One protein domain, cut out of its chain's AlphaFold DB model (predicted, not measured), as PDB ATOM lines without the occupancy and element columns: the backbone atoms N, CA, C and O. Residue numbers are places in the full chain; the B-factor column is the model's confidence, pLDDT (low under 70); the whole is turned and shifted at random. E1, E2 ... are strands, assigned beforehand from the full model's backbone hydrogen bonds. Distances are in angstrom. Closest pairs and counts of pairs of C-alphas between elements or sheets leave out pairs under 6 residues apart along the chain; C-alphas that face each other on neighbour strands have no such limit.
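This is residues 261 to 306 of the 306 residues of an uncharacterized protein of Lactuca sativa (UniProt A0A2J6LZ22). A two-stranded hairpin, E2 and E3, makes a long arm with a loop at its tip, and at its base sits a loop-rich head that holds a second, small pair of strands, E1 and E4. The hairpin makes the longest axis. The printed part has 46 residues, with four named strands in the order E1, E2, E3, E4 and no named helix; both two-stranded sheets are antiparallel. The class is all strand, though named strands hold 19 of the 46 residues. The whole is loose, with a radius of gyration of the C-alphas of 12.2 A, and flat, spanning 36 by 25 by 11 A.

E1, residues 261 to 263, is the antiparallel neighbour of E4, residues 302 to 305, at 121 degrees between their directions. N 262 and O 303, 2.9 A apart, are within hydrogen-bond range. E2, residues 271 to 276, forms a hairpin with its antiparallel neighbour E3, residues 284 to 289, at 154 degrees. Here N 273 and O 287, 3.0 A apart, and N 289 and O 271, 2.9 A apart, are within hydrogen-bond range. The closest C-alphas of E3 and E4, those of Val 288 and Ser 302, are 7.1 A apart. E2 and E4 are apart; E1 and E3 are only just apart, at 8.5 A.

E1 begins at C-alpha 261, (196.125, 15.484, 20.912), and measures 6.9 A. E2 measures 15.7 A and ends at C-alpha 276, (189.768, 9.971, 2.807). E3 measures 16.1 A. E4 measures 9.0 A and ends at C-alpha 305, (197.916, 19.116, 25.260).

The two C-alphas farthest apart, those of His 280 and Asp 306, are 37.4 A apart. The printed part has no cut, and the link from E3 to E4, residues 290 to 301, is long. The mean pLDDT of the printed part is 73.9; residues 275 to 285, 297 and 305 to 306 are under 70.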
ATOM      1  N   ASP A 261     197.563  15.286  20.889       81.31
ATOM      2  CA  ASP A 261     196.125  15.484  20.912       81.31
ATOM      3  C   ASP A 261     195.510  14.712  22.081       81.31
ATOM      4  O   ASP A 261     195.598  13.478  22.173       81.31
ATOM      5  N   ALA A 262     194.874  15.450  22.986       85.00
ATOM      6  CA  ALA A 262     194.194  14.921  24.153       85.00
ATOM      7  C   ALA A 262     192.674  14.957  23.967       85.00
ATOM      8  O   ALA A 262     192.098  15.857  23.357       85.00
ATOM      9  N   CYS A 263     191.994  13.955  24.520       85.50
ATOM     10  CA  CYS A 263     190.540  13.882  24.549       85.50
ATOM     11  C   CYS A 263     189.964  14.985  25.445       85.50
ATOM     12  O   CYS A 263     190.227  14.987  26.651       85.50
ATOM     13  N   THR A 264     189.074  15.831  24.914       83.81
ATOM     14  CA  THR A 264     188.399  16.894  25.693       83.81
ATOM     15  C   THR A 264     187.638  16.384  26.919       83.81
ATOM     16  O   THR A 264     187.409  17.135  27.858       83.81
ATOM     17  N   ASN A 265     187.241  15.108  26.937       82.75
ATOM     18  CA  ASN A 265     186.437  14.539  28.019       82.75
ATOM     19  C   ASN A 265     187.255  13.866  29.131       82.75
ATOM     20  O   ASN A 265     186.724  13.666  30.223       82.75
ATOM     21  N   CYS A 266     188.493  13.427  28.871       84.81
ATOM     22  CA  CYS A 266     189.267  12.662  29.861       84.81
ATOM     23  C   CYS A 266     190.764  12.974  29.912       84.81
ATOM     24  O   CYS A 266     191.456  12.365  30.725       84.81
ATOM     25  N   GLY A 267     191.270  13.855  29.045       80.25
ATOM     26  CA  GLY A 267     192.681  14.248  28.993       80.25
ATOM     27  C   GLY A 267     193.636  13.169  28.474       80.25
ATOM     28  O   GLY A 267     194.823  13.424  28.332       80.25
ATOM     29  N   LYS A 268     193.157  11.956  28.163       83.75
ATOM     30  CA  LYS A 268     194.006  10.894  27.600       83.75
ATOM     31  C   LYS A 268     194.303  11.157  26.125       83.75
ATOM     32  O   LYS A 268     193.421  11.625  25.399       83.75
ATOM     33  N   LYS A 269     195.500  10.760  25.683       84.62
ATOM     34  CA  LYS A 269     195.925  10.790  24.278       84.62
ATOM     35  C   LYS A 269     194.899  10.122  23.357       84.62
ATOM     36  O   LYS A 269     194.368   9.053  23.681       84.62
ATOM     37  N   VAL A 270     194.629  10.753  22.219       87.56
ATOM     38  CA  VAL A 270     193.731  10.242  21.177       87.56
ATOM     39  C   VAL A 270     194.501   9.819  19.928       87.56
ATOM     40  O   VAL A 270     195.602  10.294  19.662       87.56
ATOM     41  N   GLU A 271     193.904   8.916  19.154       83.56
ATOM     42  CA  GLU A 271     194.336   8.635  17.787       83.56
ATOM     43  C   GLU A 271     193.481   9.437  16.811       83.56
ATOM     44  O   GLU A 271     192.252   9.306  16.803       83.56
ATOM     45  N   ILE A 272     194.140  10.219  15.963       81.38
ATOM     46  CA  ILE A 272     193.515  10.915  14.845       81.38
ATOM     47  C   ILE A 272     193.748  10.081  13.588       81.38
ATOM     48  O   ILE A 272     194.877   9.697  13.286       81.38
ATOM     49  N   ARG A 273     192.669   9.748  12.877       77.31
ATOM     50  CA  ARG A 273     192.747   9.092  11.568       77.31
ATOM     51  C   ARG A 273     192.010   9.930  10.542       77.31
ATOM     52  O   ARG A 273     190.814  10.186  10.698       77.31
ATOM     53  N   ASP A 274     192.712  10.269   9.473       72.00
ATOM     54  CA  ASP A 274     192.107  10.888   8.305       72.00
ATOM     55  C   ASP A 274     191.369   9.820   7.507       72.00
ATOM     56  O   ASP A 274     191.956   8.843   7.030       72.00
ATOM     57  N   VAL A 275     190.054   9.981   7.383       67.75
ATOM     58  CA  VAL A 275     189.265   9.156   6.474       67.75
ATOM     59  C   VAL A 275     189.148   9.928   5.171       67.75
ATOM     60  O   VAL A 275     188.384  10.886   5.063       67.75
ATOM     61  N   LEU A 276     189.928   9.505   4.176       56.38
ATOM     62  CA  LEU A 276     189.768   9.971   2.807       56.38
ATOM     63  C   LEU A 276     188.491   9.349   2.236       56.38
ATOM     64  O   LEU A 276     188.465   8.180   1.845       56.38
ATOM     65  N   SER A 277     187.419  10.134   2.205       53.34
ATOM     66  CA  SER A 277     186.244   9.848   1.387       53.34
ATOM     67  C   SER A 277     186.705   9.730  -0.070       53.34
ATOM     68  O   SER A 277     187.457  10.578  -0.543       53.34
ATOM     69  N   GLY A 278     186.319   8.655  -0.763       55.81
ATOM     70  CA  GLY A 278     186.776   8.343  -2.123       55.81
ATOM     71  C   GLY A 278     186.576   9.470  -3.158       55.81
ATOM     72  O   GLY A 278     185.962  10.493  -2.862       55.81
ATOM     73  N   PRO A 279     187.041   9.269  -4.409       53.41
ATOM     74  CA  PRO A 279     187.417  10.312  -5.386       53.41
ATOM     75  C   PRO A 279     186.318  11.287  -5.868       53.41
ATOM     76  O   PRO A 279     186.554  12.058  -6.797       53.41
ATOM     77  N   HIS A 280     185.125  11.289  -5.271       53.41
ATOM     78  CA  HIS A 280     183.977  12.088  -5.705       53.41
ATOM     79  C   HIS A 280     183.346  12.988  -4.629       53.41
ATOM     80  O   HIS A 280     182.375  13.677  -4.932       53.41
ATOM     81  N   SER A 281     183.894  13.065  -3.413       53.81
ATOM     82  CA  SER A 281     183.455  14.057  -2.417       53.81
ATOM     83  C   SER A 281     184.658  14.639  -1.682       53.81
ATOM     84  O   SER A 281     185.294  13.942  -0.897       53.81
ATOM     85  N   GLY A 282     184.972  15.911  -1.937       53.78
ATOM     86  CA  GLY A 282     186.107  16.637  -1.353       53.78
ATOM     87  C   GLY A 282     185.958  16.996   0.129       53.78
ATOM     88  O   GLY A 282     186.406  18.066   0.520       53.78
ATOM     89  N   ASP A 283     185.318  16.145   0.932       52.38
ATOM     90  CA  ASP A 283     185.149  16.371   2.366       52.38
ATOM     91  C   ASP A 283     186.067  15.418   3.144       52.38
ATOM     92  O   ASP A 283     185.876  14.194   3.161       52.38
ATOM     93  N   ALA A 284     187.127  15.994   3.715       53.28
ATOM     94  CA  ALA A 284     188.079  15.299   4.568       53.28
ATOM     95  C   ALA A 284     187.484  15.212   5.976       53.28
ATOM     96  O   ALA A 284     187.474  16.188   6.725       53.28
ATOM     97  N   SER A 285     186.957  14.042   6.345       64.69
ATOM     98  CA  SER A 285     186.438  13.825   7.694       64.69
ATOM     99  C   SER A 285     187.534  13.263   8.598       64.69
ATOM    100  O   SER A 285     188.049  12.167   8.360       64.69
ATOM    101  N   VAL A 286     187.861  14.003   9.656       70.12
ATOM    102  CA  VAL A 286     188.822  13.591  10.684       70.12
ATOM    103  C   VAL A 286     188.093  12.773  11.751       70.12
ATOM    104  O   VAL A 286     187.144  13.254  12.375       70.12
ATOM    105  N   VAL A 287     188.520  11.526  11.975       75.88
ATOM    106  CA  VAL A 287     187.940  10.652  13.004       75.88
ATOM    107  C   VAL A 287     188.882  10.567  14.198       75.88
ATOM    108  O   VAL A 287     189.979  10.019  14.104       75.88
ATOM    109  N   VAL A 288     188.416  11.065  15.344       79.88
ATOM    110  CA  VAL A 288     189.137  11.032  16.623       79.88
ATOM    111  C   VAL A 288     188.679   9.829  17.447       79.88
ATOM    112  O   VAL A 288     187.488   9.685  17.742       79.88
ATOM    113  N   LYS A 289     189.614   8.963  17.851       81.81
ATOM    114  CA  LYS A 289     189.348   7.814  18.732       81.81
ATOM    115  C   LYS A 289     190.027   7.989  20.086       81.81
ATOM    116  O   LYS A 289     191.232   8.199  20.167       81.81
ATOM    117  N   CYS A 290     189.248   7.833  21.156       82.25
ATOM    118  CA  CYS A 290     189.745   7.771  22.529       82.25
ATOM    119  C   CYS A 290     189.501   6.374  23.108       82.25
ATOM    120  O   CYS A 290     188.385   5.861  23.028       82.25
ATOM    121  N   TYR A 291     190.515   5.804  23.754       82.62
ATOM    122  CA  TYR A 291     190.437   4.491  24.408       82.62
ATOM    123  C   TYR A 291     190.155   4.580  25.917       82.62
ATOM    124  O   TYR A 291     190.303   3.605  26.642       82.62
ATOM    125  N   GLY A 292     189.777   5.757  26.425       79.56
ATOM    126  CA  GLY A 292     189.386   5.908  27.824       79.56
ATOM    127  C   GLY A 292     188.028   5.264  28.099       79.56
ATOM    128  O   GLY A 292     187.068   5.544  27.385       79.56
ATOM    129  N   ASP A 293     187.916   4.492  29.182       81.31
ATOM    130  CA  ASP A 293     186.700   3.742  29.554       81.31
ATOM    131  C   ASP A 293     185.432   4.614  29.598       81.31
ATOM    132  O   ASP A 293     184.338   4.182  29.247       81.31
ATOM    133  N   LYS A 294     185.580   5.892  29.974       76.94
ATOM    134  CA  LYS A 294     184.482   6.874  30.069       76.94
ATOM    135  C   LYS A 294     184.056   7.479  28.721       76.94
ATOM    136  O   LYS A 294     183.051   8.201  28.673       76.94
ATOM    137  N   CYS A 295     184.819   7.224  27.660       80.19
ATOM    138  CA  CYS A 295     184.726   7.875  26.352       80.19
ATOM    139  C   CYS A 295     184.344   6.916  25.212       80.19
ATOM    140  O   CYS A 295     184.072   7.380  24.106       80.19
ATOM    141  N   ILE A 296     184.276   5.608  25.477       74.62
ATOM    142  CA  ILE A 296     183.836   4.600  24.505       74.62
ATOM    143  C   ILE A 296     182.410   4.937  24.027       74.62
ATOM    144  O   ILE A 296     181.524   5.216  24.835       74.62
ATOM    145  N   ASN A 297     182.197   4.924  22.706       68.50
ATOM    146  CA  ASN A 297     180.922   5.212  22.023       68.50
ATOM    147  C   ASN A 297     180.335   6.621  22.239       68.50
ATOM    148  O   ASN A 297     179.144   6.834  22.006       68.50
ATOM    149  N   LYS A 298     181.144   7.599  22.657       75.56
ATOM    150  CA  LYS A 298     180.725   9.008  22.743       75.56
ATOM    151  C   LYS A 298     181.307   9.817  21.589       75.56
ATOM    152  O   LYS A 298     182.344   9.458  21.045       75.56
ATOM    153  N   LYS A 299     180.652  10.927  21.231       76.88
ATOM    154  CA  LYS A 299     181.244  11.925  20.328       76.88
ATOM    155  C   LYS A 299     182.362  12.649  21.077       76.88
ATOM    156  O   LYS A 299     182.163  13.071  22.216       76.88
ATOM    157  N   ILE A 300     183.530  12.743  20.451       79.62
ATOM    158  CA  ILE A 300     184.761  13.225  21.080       79.62
ATOM    159  C   ILE A 300     185.428  14.232  20.150       79.62
ATOM    160  O   ILE A 300     185.395  14.068  18.933       79.62
ATOM    161  N   SER A 301     186.031  15.254  20.743       83.12
ATOM    162  CA  SER A 301     186.923  16.209  20.091       83.12
ATOM    163  C   SER A 301     188.303  16.129  20.738       83.12
ATOM    164  O   SER A 301     188.429  15.673  21.882       83.12
ATOM    165  N   SER A 302     189.326  16.564  20.011       84.56
ATOM    166  CA  SER A 302     190.678  16.705  20.538       84.56
ATOM    167  C   SER A 302     191.055  18.165  20.742       84.56
ATOM    168  O   SER A 302     190.456  19.065  20.151       84.56
ATOM    169  N   PHE A 303     192.043  18.377  21.602       81.12
ATOM    170  CA  PHE A 303     192.768  19.629  21.734       81.12
ATOM    171  C   PHE A 303     194.261  19.316  21.930       81.12
ATOM    172  O   PHE A 303     194.569  18.262  22.499       81.12
ATOM    173  N   PRO A 304     195.177  20.192  21.489       82.00
ATOM    174  CA  PRO A 304     196.599  20.051  21.780       82.00
ATOM    175  C   PRO A 304     196.831  20.132  23.292       82.00
ATOM    176  O   PRO A 304     196.425  21.113  23.917       82.00
ATOM    177  N   SER A 305     197.443  19.102  23.875       66.69
ATOM    178  CA  SER A 305     197.916  19.116  25.260       66.69
ATOM    179  C   SER A 305     199.430  19.052  25.280       66.69
ATOM    180  O   SER A 305     200.017  18.156  24.663       66.69
ATOM    181  N   ASP A 306     200.010  19.976  26.037       65.62
ATOM    182  CA  ASP A 306     201.401  19.934  26.480       65.62
ATOM    183  C   ASP A 306     201.623  18.762  27.459       65.62
ATOM    184  O   ASP A 306     200.634  18.315  28.105       65.62
TER     185      ASP A 306